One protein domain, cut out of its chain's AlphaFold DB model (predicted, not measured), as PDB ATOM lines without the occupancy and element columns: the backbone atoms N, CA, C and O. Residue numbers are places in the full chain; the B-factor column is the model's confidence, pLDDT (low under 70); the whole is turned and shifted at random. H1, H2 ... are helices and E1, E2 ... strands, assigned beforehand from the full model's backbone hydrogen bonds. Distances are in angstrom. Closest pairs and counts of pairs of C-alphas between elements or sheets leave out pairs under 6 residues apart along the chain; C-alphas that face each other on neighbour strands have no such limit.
ATOM      1  N   LEU A  25      43.885  41.049  27.145       97.88
ATOM      2  CA  LEU A  25      44.722  40.622  26.031       97.88
ATOM      3  C   LEU A  25      46.115  41.231  26.159       97.88
ATOM      4  O   LEU A  25      46.274  42.450  26.263       97.88
ATOM      5  N   TYR A  26      47.121  40.367  26.076       97.00
ATOM      6  CA  TYR A  26      48.487  40.754  25.776       97.00
ATOM      7  C   TYR A  26      48.830  40.290  24.353       97.00
ATOM      8  O   TYR A  26      48.869  39.084  24.104       97.00
ATOM      9  N   PRO A  27      49.088  41.206  23.411       95.50
ATOM     10  CA  PRO A  27      49.331  40.919  21.992       95.50
ATOM     11  C   PRO A  27      50.741  40.382  21.713       95.50
ATOM     12  O   PRO A  27      51.397  40.724  20.731       95.50
ATOM     13  N   ASN A  28      51.230  39.534  22.610       94.94
ATOM     14  CA  ASN A  28      52.524  38.901  22.499       94.94
ATOM     15  C   ASN A  28      52.540  37.576  23.271       94.94
ATOM     16  O   ASN A  28      51.539  37.152  23.850       94.94
ATOM     17  N   THR A  29      53.695  36.925  23.272       93.81
ATOM     18  CA  THR A  29      53.914  35.626  23.909       93.81
ATOM     19  C   THR A  29      53.687  35.670  25.422       93.81
ATOM     20  O   THR A  29      53.874  36.700  26.076       93.81
ATOM     21  N   TYR A  30      53.337  34.523  26.005       93.94
ATOM     22  CA  TYR A  30      53.130  34.408  27.449       93.94
ATOM     23  C   TYR A  30      54.336  34.843  28.302       93.94
ATOM     24  O   TYR A  30      54.115  35.611  29.239       93.94
ATOM     25  N   PRO A  31      55.598  34.460  27.994       93.94
ATOM     26  CA  PRO A  31      56.761  34.942  28.743       93.94
ATOM     27  C   PRO A  31      56.862  36.472  28.790       93.94
ATOM     28  O   PRO A  31      57.191  37.044  29.830       93.94
ATOM     29  N   LEU A  32      56.530  37.152  27.689       94.06
ATOM     30  CA  LEU A  32      56.521  38.613  27.644       94.06
ATOM     31  C   LEU A  32      55.337  39.200  28.419       94.06
ATOM     32  O   LEU A  32      55.510  40.202  29.107       94.06
ATOM     33  N   ALA A  33      54.170  38.553  28.375       94.31
ATOM     34  CA  ALA A  33      53.000  38.966  29.148       94.31
ATOM     35  C   ALA A  33      53.264  38.925  30.662       94.31
ATOM     36  O   ALA A  33      52.947  39.872  31.381       94.31
ATOM     37  N   VAL A  34      53.881  37.849  31.166       93.44
ATOM     38  CA  VAL A  34      54.206  37.734  32.600       93.44
ATOM     39  C   VAL A  34      55.344  38.655  33.034       93.44
ATOM     40  O   VAL A  34      55.397  39.049  34.196       93.44
ATOM     41  N   SER A  35      56.205  39.055  32.096       93.81
ATOM     42  CA  SER A  35      57.291  40.013  32.335       93.81
ATOM     43  C   SER A  35      56.829  41.476  32.295       93.81
ATOM     44  O   SER A  35      57.598  42.374  32.635       93.81
ATOM     45  N   ASN A  36      55.582  41.745  31.896       94.25
ATOM     46  CA  ASN A  36      55.037  43.095  31.823       94.25
ATOM     47  C   ASN A  36      54.332  43.487  33.132       94.25
ATOM     48  O   ASN A  36      53.233  43.019  33.439       94.25
ATOM     49  N   LEU A  37      54.944  44.398  33.895       92.94
ATOM     50  CA  LEU A  37      54.401  44.847  35.180       92.94
ATOM     51  C   LEU A  37      53.030  45.528  35.051       92.94
ATOM     52  O   LEU A  37      52.166  45.302  35.895       92.94
ATOM     53  N   GLY A  38      52.812  46.334  34.008       91.81
ATOM     54  CA  GLY A  38      51.535  47.019  33.782       91.81
ATOM     55  C   GLY A  38      50.393  46.033  33.533       91.81
ATOM     56  O   GLY A  38      49.328  46.147  34.139       91.81
ATOM     57  N   PHE A  39      50.652  45.003  32.726       95.19
ATOM     58  CA  PHE A  39      49.711  43.915  32.471       95.19
ATOM     59  C   PHE A  39      49.373  43.137  33.751       95.19
ATOM     60  O   PHE A  39      48.202  42.915  34.063       95.19
ATOM     61  N   GLN A  40      50.394  42.781  34.538       95.19
ATOM     62  CA  GLN A  40      50.226  42.094  35.823       95.19
ATOM     63  C   GLN A  40      49.454  42.944  36.843       95.19
ATOM     64  O   GLN A  40      48.625  42.420  37.590       95.19
ATOM     65  N   LEU A  41      49.703  44.256  36.876       94.56
ATOM     66  CA  LEU A  41      48.998  45.187  37.750       94.56
ATOM     67  C   LEU A  41      47.516  45.280  37.376       94.56
ATOM     68  O   LEU A  41      46.667  45.111  38.249       94.56
ATOM     69  N   LEU A  42      47.196  45.477  36.093       94.62
ATOM     70  CA  LEU A  42      45.810  45.550  35.626       94.62
ATOM     71  C   LEU A  42      45.056  44.240  35.889       94.62
ATOM     72  O   LEU A  42      43.933  44.270  36.393       94.62
ATOM     73  N   TYR A  43      45.694  43.093  35.640       97.31
ATOM     74  CA  TYR A  43      45.133  41.779  35.960       97.31
ATOM     75  C   TYR A  43      44.758  41.656  37.442       97.31
ATOM     76  O   TYR A  43      43.654  41.212  37.765       97.31
ATOM     77  N   ARG A  44      45.651  42.079  38.350       96.50
ATOM     78  CA  ARG A  44      45.401  42.055  39.799       96.50
ATOM     79  C   ARG A  44      44.317  43.040  40.221       96.50
ATOM     80  O   ARG A  44      43.462  42.658  41.010       96.50
ATOM     81  N   LEU A  45      44.328  44.265  39.696       96.12
ATOM     82  CA  LEU A  45      43.340  45.296  40.030       96.12
ATOM     83  C   LEU A  45      41.928  44.884  39.605       96.12
ATOM     84  O   LEU A  45      41.010  44.924  40.420       96.12
ATOM     85  N   LEU A  46      41.760  44.407  38.368       96.69
ATOM     86  CA  LEU A  46      40.469  43.900  37.889       96.69
ATOM     87  C   LEU A  46      40.000  42.712  38.733       96.69
ATOM     88  O   LEU A  46      38.836  42.632  39.122       96.69
ATOM     89  N   ASN A  47      40.916  41.806  39.079       97.94
ATOM     90  CA  ASN A  47      40.595  40.666  39.925       97.94
ATOM     91  C   ASN A  47      40.507  40.982  41.429       97.94
ATOM     92  O   ASN A  47      40.117  40.092  42.184       97.94
ATOM     93  N   ALA A  48      40.767  42.209  41.881       97.12
ATOM     94  CA  ALA A  48      40.498  42.612  43.261       97.12
ATOM     95  C   ALA A  48      38.997  42.860  43.502       97.12
ATOM     96  O   ALA A  48      38.515  42.644  44.609       97.12
ATOM     97  N   SER A  49      38.243  43.248  42.465       96.56
ATOM     98  CA  SER A  49      36.786  43.418  42.554       96.56
ATOM     99  C   SER A  49      36.065  42.071  42.613       96.56
ATOM    100  O   SER A  49      36.296  41.195  41.778       96.56
ATOM    101  N   GLU A  50      35.147  41.883  43.561       95.69
ATOM    102  CA  GLU A  50      34.348  40.653  43.648       95.69
ATOM    103  C   GLU A  50      33.355  40.490  42.491       95.69
ATOM    104  O   GLU A  50      32.984  39.357  42.173       95.69
ATOM    105  N   GLU A  51      32.985  41.591  41.840       97.31
ATOM    106  CA  GLU A  51      32.009  41.653  40.747       97.31
ATOM    107  C   GLU A  51      32.619  41.310  39.386       97.31
ATOM    108  O   GLU A  51      31.889  41.075  38.428       97.31
ATOM    109  N   ILE A  52      33.949  41.248  39.280       97.75
ATOM    110  CA  ILE A  52      34.663  41.023  38.019       97.75
ATOM    111  C   ILE A  52      35.355  39.659  38.035       97.75
ATOM    112  O   ILE A  52      35.998  39.265  39.016       97.75
ATOM    113  N   VAL A  53      35.271  38.944  36.912       98.19
ATOM    114  CA  VAL A  53      36.170  37.835  36.583       98.19
ATOM    115  C   VAL A  53      37.027  38.247  35.394       98.19
ATOM    116  O   VAL A  53      36.529  38.394  34.284       98.19
ATOM    117  N   CYS A  54      38.314  38.474  35.642       98.25
ATOM    118  CA  CYS A  54      39.255  38.853  34.597       98.25
ATOM    119  C   CYS A  54      40.135  37.657  34.235       98.25
ATOM    120  O   CYS A  54      40.789  37.077  35.109       98.25
ATOM    121  N   GLU A  55      40.138  37.294  32.956       98.38
ATOM    122  CA  GLU A  55      40.934  36.197  32.408       98.38
ATOM    123  C   GLU A  55      41.860  36.700  31.304       98.38
ATOM    124  O   GLU A  55      41.544  37.637  30.569       98.38
ATOM    125  N   ARG A  56      43.033  36.081  31.203       98.00
ATOM    126  CA  ARG A  56      44.112  36.525  30.329       98.00
ATOM    127  C   ARG A  56      44.082  35.787  29.005       98.00
ATOM    128  O   ARG A  56      43.830  34.583  28.948       98.00
ATOM    129  N   PHE A  57      44.427  36.522  27.960       97.94
ATOM    130  CA  PHE A  57      44.677  36.016  26.620       97.94
ATOM    131  C   PHE A  57      46.051  36.491  26.171       97.94
ATOM    132  O   PHE A  57      46.436  37.632  26.415       97.94
ATOM    133  N   VAL A  58      46.781  35.612  25.502       96.62
ATOM    134  CA  VAL A  58      48.092  35.903  24.915       96.62
ATOM    135  C   VAL A  58      48.049  35.568  23.437       96.62
ATOM    136  O   VAL A  58      47.171  34.818  23.002       96.62
ATOM    137  N   TYR A  59      48.968  36.135  22.665       94.94
ATOM    138  CA  TYR A  59      49.036  35.850  21.239       94.94
ATOM    139  C   TYR A  59      49.264  34.342  21.020       94.94
ATOM    140  O   TYR A  59      50.226  33.805  21.584       94.94
ATOM    141  N   PRO A  60      48.389  33.647  20.267       88.19
ATOM    142  CA  PRO A  60      48.507  32.207  20.079       88.19
ATOM    143  C   PRO A  60      49.775  31.892  19.281       88.19
ATOM    144  O   PRO A  60      50.068  32.544  18.278       88.19
ATOM    145  N   GLN A  61      50.532  30.895  19.732       84.94
ATOM    146  CA  GLN A  61      51.637  30.328  18.965       84.94
ATOM    147  C   GLN A  61      51.155  29.047  18.276       84.94
ATOM    148  O   GLN A  61      50.317  28.321  18.807       84.94
ATOM    149  N   ASP A  62      51.661  28.779  17.073       81.81
ATOM    150  CA  ASP A  62      51.319  27.587  16.291       81.81
ATOM    151  C   ASP A  62      49.802  27.406  16.043       81.81
ATOM    152  O   ASP A  62      49.077  28.361  15.771       81.81
ATOM    153  N   ARG A  63      49.312  26.158  16.057       77.44
ATOM    154  CA  ARG A  63      47.894  25.791  15.861       77.44
ATOM    155  C   ARG A  63      47.138  25.666  17.189       77.44
ATOM    156  O   ARG A  63      46.172  24.904  17.276       77.44
ATOM    157  N   GLU A  64      47.598  26.348  18.235       84.56
ATOM    158  CA  GLU A  64      46.951  26.291  19.543       84.56
ATOM    159  C   GLU A  64      45.572  26.978  19.518       84.56
ATOM    160  O   GLU A  64      45.396  28.014  18.869       84.56
ATOM    161  N   PRO A  65      44.560  26.435  20.222       88.31
ATOM    162  CA  PRO A  65      43.264  27.091  20.333       88.31
ATOM    163  C   PRO A  65      43.381  28.439  21.050       88.31
ATOM    164  O   PRO A  65      43.824  28.501  22.197       88.31
ATOM    165  N   PHE A  66      42.890  29.508  20.425       95.12
ATOM    166  CA  PHE A  66      42.848  30.829  21.045       95.12
ATOM    167  C   PHE A  66      41.752  30.900  22.123       95.12
ATOM    168  O   PHE A  66      40.561  31.052  21.835       95.12
ATOM    169  N   ARG A  67      42.155  30.706  23.383       96.62
ATOM    170  CA  ARG A  67      41.273  30.608  24.554       96.62
ATOM    171  C   ARG A  67      41.909  31.257  25.779       96.62
ATOM    172  O   ARG A  67      43.128  31.391  25.851       96.62
ATOM    173  N   SER A  68      41.085  31.605  26.763       97.56
ATOM    174  CA  SER A  68      41.565  32.177  28.019       97.56
ATOM    175  C   SER A  68      42.468  31.202  28.774       97.56
ATOM    176  O   SER A  68      42.241  29.985  28.786       97.56
ATOM    177  N   LEU A  69      43.490  31.726  29.444       96.19
ATOM    178  CA  LEU A  69      44.467  30.895  30.142       96.19
ATOM    179  C   LEU A  69      43.846  30.193  31.362       96.19
ATOM    180  O   LEU A  69      44.082  29.002  31.609       96.19
ATOM    181  N   GLU A  70      43.028  30.918  32.127       96.62
ATOM    182  CA  GLU A  70      42.487  30.483  33.412       96.62
ATOM    183  C   GLU A  70      41.495  29.328  33.246       96.62
ATOM    184  O   GLU A  70      41.651  28.279  33.892       96.62
ATOM    185  N   SER A  71      40.501  29.503  32.370       95.81
ATOM    186  CA  SER A  71      39.361  28.590  32.252       95.81
ATOM    187  C   SER A  71      39.102  28.049  30.840       95.81
ATOM    188  O   SER A  71      38.213  27.215  30.677       95.81
ATOM    189  N   SER A  72      39.934  28.394  29.848       95.69
ATOM    190  CA  SER A  72      39.826  27.914  28.459       95.69
ATOM    191  C   SER A  72      38.536  28.356  27.748       95.69
ATOM    192  O   SER A  72      37.930  27.622  26.960       95.69
ATOM    193  N   ARG A  73      38.112  29.591  28.015       96.62
ATOM    194  CA  ARG A  73      36.932  30.221  27.414       96.62
ATOM    195  C   ARG A  73      37.265  30.868  26.067       96.62
ATOM    196  O   ARG A  73      38.371  31.388  25.914       96.62
ATOM    197  N   PRO A  74      36.353  30.830  25.084       97.12
ATOM    198  CA  PRO A  74      36.518  31.591  23.848       97.12
ATOM    199  C   PRO A  74      36.422  33.097  24.132       97.12
ATOM    200  O   PRO A  74      35.714  33.503  25.051       97.12
ATOM    201  N   LEU A  75      37.096  33.929  23.332       97.62
ATOM    202  CA  LEU A  75      37.061  35.388  23.511       97.62
ATOM    203  C   LEU A  75      35.642  35.968  23.367       97.62
ATOM    204  O   LEU A  75      35.286  36.899  24.081       97.62
ATOM    205  N   ALA A  76      34.811  35.379  22.505       95.75
ATOM    206  CA  ALA A  76      33.423  35.792  22.319       95.75
ATOM    207  C   ALA A  76      32.560  35.704  23.598       95.75
ATOM    208  O   ALA A  76      31.549  36.393  23.680       95.75
ATOM    209  N   ASP A  77      32.947  34.928  24.620       97.12
ATOM    210  CA  ASP A  77      32.205  34.859  25.893       97.12
ATOM    211  C   ASP A  77      32.349  36.147  26.738       97.12
ATOM    212  O   ASP A  77      31.642  36.316  27.735       97.12
ATOM    213  N   PHE A  78      33.267  37.049  26.378       97.94
ATOM    214  CA  PHE A  78      33.630  38.217  27.176       97.94
ATOM    215  C   PHE A  78      33.020  39.495  26.584       97.94
ATOM    216  O   PHE A  78      33.420  39.890  25.495       97.94
ATOM    217  N   PRO A  79      32.094  40.180  27.283       96.44
ATOM    218  CA  PRO A  79      31.507  41.438  26.810       96.44
ATOM    219  C   PRO A  79      32.457  42.642  26.930       96.44
ATOM    220  O   PRO A  79      32.215  43.671  26.306       96.44
ATOM    221  N   LEU A  80      33.524  42.534  27.728       96.94
ATOM    222  CA  LEU A  80      34.566  43.552  27.858       96.94
ATOM    223  C   LEU A  80      35.931  42.962  27.512       96.94
ATOM    224  O   LEU A  80      36.324  41.929  28.059       96.94
ATOM    225  N   VAL A  81      36.673  43.652  26.650       97.56
ATOM    226  CA  VAL A  81      38.002  43.252  26.183       97.56
ATOM    227  C   VAL A  81      38.972  44.406  26.414       97.56
ATOM    228  O   VAL A  81      38.832  45.462  25.814       97.56
ATOM    229  N   PHE A  82      39.983  44.211  27.253       96.56
ATOM    230  CA  PHE A  82      41.077  45.161  27.445       96.56
ATOM    231  C   PHE A  82      42.320  44.688  26.698       96.56
ATOM    232  O   PHE A  82      42.784  43.575  26.929       96.56
ATOM    233  N   GLY A  83      42.888  45.526  25.834       94.62
ATOM    234  CA  GLY A  83      44.170  45.277  25.172       94.62
ATOM    235  C   GLY A  83      45.293  46.095  25.804       94.62
ATOM    236  O   GLY A  83      45.210  47.321  25.865       94.62
ATOM    237  N   SER A  84      46.349  45.422  26.259       93.38
ATOM    238  CA  SER A  84      47.543  46.053  26.833       93.38
ATOM    239  C   SER A  84      48.673  46.077  25.805       93.38
ATOM    240  O   SER A  84      49.369  45.080  25.627       93.38
ATOM    241  N   ILE A  85      48.868  47.211  25.138       90.19
ATOM    242  CA  ILE A  85      49.830  47.388  24.043       90.19
ATOM    243  C   ILE A  85      51.138  47.966  24.581       90.19
ATOM    244  O   ILE A  85      51.161  49.040  25.191       90.19
ATOM    245  N   SER A  86      52.246  47.271  24.329       87.44
ATOM    246  CA  SER A  86      53.570  47.726  24.765       87.44
ATOM    247  C   SER A  86      54.356  48.388  23.637       87.44
ATOM    248  O   SER A  86      55.110  49.318  23.908       87.44
ATOM    249  N   PHE A  87      54.154  47.953  22.391       84.44
ATOM    250  CA  PHE A  87      54.898  48.428  21.221       84.44
ATOM    251  C   PHE A  87      54.009  48.560  19.977       84.44
ATOM    252  O   PHE A  87      52.905  48.038  19.942       84.44
ATOM    253  N   GLU A  88      54.491  49.211  18.920       80.75
ATOM    254  CA  GLU A  88      53.698  49.440  17.700       80.75
ATOM    255  C   GLU A  88      53.357  48.147  16.940       80.75
ATOM    256  O   GLU A  88      52.254  47.996  16.420       80.75
ATOM    257  N   GLN A  89      54.255  47.158  16.910       81.06
ATOM    258  CA  GLN A  89      53.973  45.882  16.239       81.06
ATOM    259  C   GLN A  89      52.821  45.094  16.889       81.06
ATOM    260  O   GLN A  89      52.195  44.252  16.243       81.06
ATOM    261  N   ASP A  90      52.514  45.381  18.155       88.12
ATOM    262  CA  ASP A  90      51.474  44.696  18.918       88.12
ATOM    263  C   ASP A  90      50.065  44.965  18.352       88.12
ATOM    264  O   ASP A  90      49.128  44.206  18.599       88.12
ATOM    265  N   TYR A  91      49.900  46.016  17.550       85.94
ATOM    266  CA  TYR A  91      48.626  46.386  16.941       85.94
ATOM    267  C   TYR A  91      48.135  45.374  15.898       85.94
ATOM    268  O   TYR A  91      46.951  45.012  15.873       85.94
ATOM    269  N   ALA A  92      49.050  44.846  15.081       89.50
ATOM    270  CA  ALA A  92      48.727  43.790  14.125       89.50
ATOM    271  C   ALA A  92      48.361  42.486  14.853       89.50
ATOM    272  O   ALA A  92      47.391  41.817  14.493       89.50
ATOM    273  N   HIS A  93      49.089  42.162  15.925       93.44
ATOM    274  CA  HIS A  93      48.808  40.993  16.753       93.44
ATOM    275  C   HIS A  93      47.460  41.091  17.468       93.44
ATOM    276  O   HIS A  93      46.709  40.120  17.474       93.44
ATOM    277  N   LEU A  94      47.117  42.257  18.021       93.00
ATOM    278  CA  LEU A  94      45.804  42.495  18.616       93.00
ATOM    279  C   LEU A  94      44.688  42.255  17.592       93.00
ATOM    280  O   LEU A  94      43.731  41.541  17.884       93.00
ATOM    281  N   THR A  95      44.825  42.816  16.388       92.06
ATOM    282  CA  THR A  95      43.850  42.625  15.304       92.06
ATOM    283  C   THR A  95      43.673  41.140  14.980       92.06
ATOM    284  O   THR A  95      42.547  40.645  14.933       92.06
ATOM    285  N   ALA A  96      44.775  40.399  14.837       93.31
ATOM    286  CA  ALA A  96      44.735  38.958  14.604       93.31
ATOM    287  C   ALA A  96      44.096  38.181  15.770       93.31
ATOM    288  O   ALA A  96      43.348  37.235  15.532       93.31
ATOM    289  N   MET A  97      44.327  38.591  17.021       95.56
ATOM    290  CA  MET A  97      43.688  37.992  18.198       95.56
ATOM    291  C   MET A  97      42.176  38.216  18.217       95.56
ATOM    292  O   MET A  97      41.435  37.289  18.534       95.56
ATOM    293  N   LEU A  98      41.701  39.413  17.858       94.69
ATOM    294  CA  LEU A  98      40.266  39.691  17.751       94.69
ATOM    295  C   LEU A  98      39.615  38.762  16.717       94.69
ATOM    296  O   LEU A  98      38.659  38.060  17.050       94.69
ATOM    297  N   VAL A  99      40.205  38.657  15.519       93.62
ATOM    298  CA  VAL A  99      39.729  37.747  14.462       93.62
ATOM    299  C   VAL A  99      39.738  36.290  14.931       93.62
ATOM    300  O   VAL A  99      38.734  35.595  14.792       93.62
ATOM    301  N   ALA A 100      40.836  35.826  15.536       94.25
ATOM    302  CA  ALA A 100      40.947  34.463  16.065       94.25
ATOM    303  C   ALA A 100      39.917  34.174  17.171       94.25
ATOM    304  O   ALA A 100      39.484  33.036  17.348       94.25
ATOM    305  N   GLY A 101      39.516  35.208  17.911       94.50
ATOM    306  CA  GLY A 101      38.492  35.155  18.943       94.50
ATOM    307  C   GLY A 101      37.054  35.264  18.441       94.50
ATOM    308  O   GLY A 101      36.141  35.201  19.266       94.50
ATOM    309  N   GLY A 102      36.848  35.424  17.129       93.00
ATOM    310  CA  GLY A 102      35.529  35.625  16.528       93.00
ATOM    311  C   GLY A 102      34.946  37.021  16.764       93.00
ATOM    312  O   GLY A 102      33.733  37.187  16.696       93.00
ATOM    313  N   VAL A 103      35.788  38.010  17.066       93.44
ATOM    314  CA  VAL A 103      35.395  39.405  17.288       93.44
ATOM    315  C   VAL A 103      35.799  40.232  16.072       93.44
ATOM    316  O   VAL A 103      36.961  40.220  15.664       93.44
ATOM    317  N   ALA A 104      34.848  40.971  15.495       92.50
ATOM    318  CA  ALA A 104      35.139  41.867  14.381       92.50
ATOM    319  C   ALA A 104      36.127  42.971  14.825       92.50
ATOM    320  O   ALA A 104      35.867  43.645  15.831       92.50
ATOM    321  N   PRO A 105      37.258  43.173  14.116       89.31
ATOM    322  CA  PRO A 105      38.260  44.159  14.517       89.31
ATOM    323  C   PRO A 105      37.725  45.591  14.561       89.31
ATOM    324  O   PRO A 105      37.922  46.302  15.548       89.31
ATOM    325  N   TYR A 106      36.994  45.999  13.523       88.38
ATOM    326  CA  TYR A 106      36.379  47.319  13.447       88.38
ATOM    327  C   TYR A 106      35.112  47.359  14.301       88.38
ATOM    328  O   TYR A 106      34.287  46.449  14.232       88.38
ATOM    329  N   ALA A 107      34.939  48.406  15.114       87.25
ATOM    330  CA  ALA A 107      33.737  48.531  15.941       87.25
ATOM    331  C   ALA A 107      32.473  48.751  15.109       87.25
ATOM    332  O   ALA A 107      31.416  48.257  15.479       87.25
ATOM    333  N   ALA A 108      32.596  49.416  13.956       89.00
ATOM    334  CA  ALA A 108      31.490  49.626  13.022       89.00
ATOM    335  C   ALA A 108      30.883  48.314  12.485       89.00
ATOM    336  O   ALA A 108      29.714  48.294  12.110       89.00
ATOM    337  N   ASP A 109      31.658  47.224  12.488       90.56
ATOM    338  CA  ASP A 109      31.207  45.899  12.056       90.56
ATOM    339  C   ASP A 109      30.572  45.090  13.206       90.56
ATOM    340  O   ASP A 109      30.119  43.960  13.002       90.56
ATOM    341  N   ARG A 110      30.548  45.638  14.430       89.69
ATOM    342  CA  ARG A 110      29.943  45.009  15.611       89.69
ATOM    343  C   ARG A 110      28.531  45.562  15.854       89.69
ATOM    344  O   ARG A 110      28.272  46.737  15.593       89.69
ATOM    345  N   PRO A 111      27.603  44.747  16.386       88.50
ATOM    346  CA  PRO A 111      26.327  45.244  16.896       88.50
ATOM    347  C   PRO A 111      26.514  46.384  17.913       88.50
ATOM    348  O   PRO A 111      27.437  46.357  18.720       88.50
ATOM    349  N   GLY A 112      25.602  47.359  17.933       84.69
ATOM    350  CA  GLY A 112      25.685  48.518  18.841       84.69
ATOM    351  C   GLY A 112      25.458  48.212  20.331       84.69
ATOM    352  O   GLY A 112      25.525  49.118  21.158       84.69
ATOM    353  N   GLU A 113      25.172  46.959  20.688       90.88
ATOM    354  CA  GLU A 113      24.988  46.509  22.067       90.88
ATOM    355  C   GLU A 113      26.266  45.850  22.598       90.88
ATOM    356  O   GLU A 113      26.909  45.060  21.904       90.88
ATOM    357  N   ILE A 114      26.606  46.144  23.856       92.81
ATOM    358  CA  ILE A 114      27.738  45.521  24.550       92.81
ATOM    359  C   ILE A 114      27.267  44.189  25.137       92.81
ATOM    360  O   ILE A 114      26.525  44.158  26.122       92.81
ATOM    361  N   ALA A 115      27.707  43.085  24.541       93.12
ATOM    362  CA  ALA A 115      27.299  41.734  24.917       93.12
ATOM    363  C   ALA A 115      28.371  40.697  24.532       93.12
ATOM    364  O   ALA A 115      29.275  41.003  23.753       93.12
ATOM    365  N   PRO A 116      28.296  39.448  25.031       92.12
ATOM    366  CA  PRO A 116      29.082  38.351  24.467       92.12
ATOM    367  C   PRO A 116      28.892  38.259  22.942       92.12
ATOM    368  O   PRO A 116      27.771  38.337  22.444       92.12
ATOM    369  N   GLY A 117      29.993  38.139  22.199       89.19
ATOM    370  CA  GLY A 117      30.046  38.206  20.733       89.19
ATOM    371  C   GLY A 117      30.137  39.626  20.154       89.19
ATOM    372  O   GLY A 117      30.598  39.782  19.027       89.19
ATOM    373  N   SER A 118      29.781  40.656  20.928       92.38
ATOM    374  CA  SER A 118      29.898  42.077  20.569       92.38
ATOM    375  C   SER A 118      30.544  42.876  21.712       92.38
ATOM    376  O   SER A 118      29.869  43.621  22.429       92.38
ATOM    377  N   PRO A 119      31.849  42.673  21.968       94.75
ATOM    378  CA  PRO A 119      32.493  43.292  23.110       94.75
ATOM    379  C   PRO A 119      32.765  44.781  22.907       94.75
ATOM    380  O   PRO A 119      33.136  45.226  21.812       94.75
ATOM    381  N   LEU A 120      32.734  45.518  24.018       94.44
ATOM    382  CA  LEU A 120      33.451  46.783  24.122       94.44
ATOM    383  C   LEU A 120      34.945  46.477  24.262       94.44
ATOM    384  O   LEU A 120      35.369  45.806  25.208       94.44
ATOM    385  N   VAL A 121      35.737  46.976  23.316       93.62
ATOM    386  CA  VAL A 121      37.196  46.848  23.325       93.62
ATOM    387  C   VAL A 121      37.778  48.138  23.891       93.62
ATOM    388  O   VAL A 121      37.381  49.216  23.482       93.62
ATOM    389  N   VAL A 122      38.709  48.060  24.835       92.19
ATOM    390  CA  VAL A 122      39.397  49.221  25.413       92.19
ATOM    391  C   VAL A 122      40.891  48.970  25.339       92.19
ATOM    392  O   VAL A 122      41.374  47.938  25.802       92.19
ATOM    393  N   LEU A 123      41.640  49.902  24.760       90.69
ATOM    394  CA  LEU A 123      43.082  49.754  24.582       90.69
ATOM    395  C   LEU A 123      43.839  50.722  25.480       90.69
ATOM    396  O   LEU A 123      43.436  51.866  25.673       90.69
ATOM    397  N   GLY A 124      44.953  50.248  26.021       88.00
ATOM    398  CA  GLY A 124      45.862  51.049  26.823       88.00
ATOM    399  C   GLY A 124      47.279  50.499  26.760       88.00
ATOM    400  O   GLY A 124      47.577  49.574  26.006       88.00
ATOM    401  N   GLY A 125      48.158  51.066  27.582       85.31
ATOM    402  CA  GLY A 125      49.583  50.748  27.588       85.31
ATOM    403  C   GLY A 125      50.425  51.821  26.902       85.31
ATOM    404  O   GLY A 125      49.913  52.790  26.340       85.31
ATOM    405  N   VAL A 126      51.744  51.665  27.008       78.69
ATOM    406  CA  VAL A 126      52.716  52.688  26.600       78.69
ATOM    407  C   VAL A 126      52.646  52.961  25.096       78.69
ATOM    408  O   VAL A 126      52.731  54.119  24.700       78.69
ATOM    409  N   GLY A 127      52.401  51.933  24.273       73.25
ATOM    410  CA  GLY A 127      52.272  52.088  22.820       73.25
ATOM    411  C   GLY A 127      51.112  53.005  22.418       73.25
ATOM    412  O   GLY A 127      51.297  53.888  21.584       73.25
ATOM    413  N   VAL A 128      49.957  52.862  23.079       75.81
ATOM    414  CA  VAL A 128      48.752  53.677  22.814       75.81
ATOM    415  C   VAL A 128      48.957  55.130  23.242       75.81
ATOM    416  O   VAL A 128      48.510  56.046  22.559       75.81
ATOM    417  N   PHE A 129      49.642  55.353  24.366       72.88
ATOM    418  CA  PHE A 129      49.917  56.701  24.866       72.88
ATOM    419  C   PHE A 129      50.990  57.435  24.048       72.88
ATOM    420  O   PHE A 129      50.853  58.628  23.795       72.88
ATOM    421  N   MET A 130      52.067  56.744  23.656       70.38
ATOM    422  CA  MET A 130      53.207  57.364  22.968       70.38
ATOM    423  C   MET A 130      52.950  57.638  21.488       70.38
ATOM    424  O   MET A 130      53.521  58.581  20.947       70.38
ATOM    425  N   ASN A 131      52.120  56.824  20.835       63.12
ATOM    426  CA  ASN A 131      51.771  57.007  19.436       63.12
ATOM    427  C   ASN A 131      50.284  56.671  19.230       63.12
ATOM    428  O   ASN A 131      49.954  55.519  18.936       63.12
TER     429      ASN A 131
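Overview. This is residues 25 to 131 of the 140 residues of an uncharacterized protein of Candidatus Electrothrix aarhusiensis (UniProt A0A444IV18). The short strand E2 runs through the middle of a rounded body, with the parallel strand E3 beside it toward one side of the body, H2 over one face of E2 and H3 over the other. The longer strand E1 folds back along H2 and passes slantwise beside E2, on the edge away from E3; H1 makes a corner with the start of H2, and H4 lies beyond the end of E3. Two long loops, residues 59 to 79 and 101 to 119, complete the body. The printed part has 107 residues, with four named helices and three named strands in the order H1 H2 E1 E2 H3 E3 H4; the class is mixed, helices and strands, with 51 residues, under half, in named elements. It is compact, with a radius of gyration of the C-alphas of 13.1 A and spans of 34 by 33 by 31 A.

Arrangement. Start with H1, residues 30 to 35, which touches H2, residues 37 to 48, only at the corner by their link, and only just, with 3 pairs of C-alphas within 8 A; the closest are those of Val 34 and Gln 40, 6.7 A apart. Their lines stand about perpendicular, at 87 degrees. Next comes E1, residues 52 to 58, which has 8 pairs of C-alphas within 8 A of H2, the closest Asn 47 and Cys 54 at 5.8 A. E1 pairs with no named strand, but it and E2, residues 80 to 84, are near each other, with 9 pairs of C-alphas within 10 A. Look then at H3, residues 90 to 100: its closest C-alpha to E2 is that of Leu 94, 7.3 A from Gly 83. E3, residues 120 to 124, is the parallel neighbour of E2 at 19 degrees; find N 83 and O 122 at 2.8 A and N 124 and O 83 at 2.9 A, within hydrogen-bond range. E2, H3 and E3 are a strand-helix-strand unit, two parallel neighbour strands with a helix between them along the chain, and its crossover is right-handed. H4, residues 126 to 130, is apart from H3, but only just, at 8.4 A. In H1, H2, H3 and H4 every O i to N i+4 pair is within hydrogen-bond range.

Along the chain. Find C-alpha 30 at (53.130, 34.408, 27.449), where H1 begins. H2 runs 16.2 A and E1 19.4 A, ending at C-alpha 58, (48.092, 35.903, 24.915). E2 spans 13.3 A, H3 15.0 A and E3 13.4 A; H4 ends at C-alpha 130, (53.207, 57.364, 22.968).

Size, cuts and confidence. The C-alphas farthest apart, of Ser 35 and Gly 112, are 35.4 A apart. The printed part has no cut; the links E1 to E2 and H3 to E3 are long. The mean pLDDT of the printed part is 91.9, and residue 131 alone is under 70.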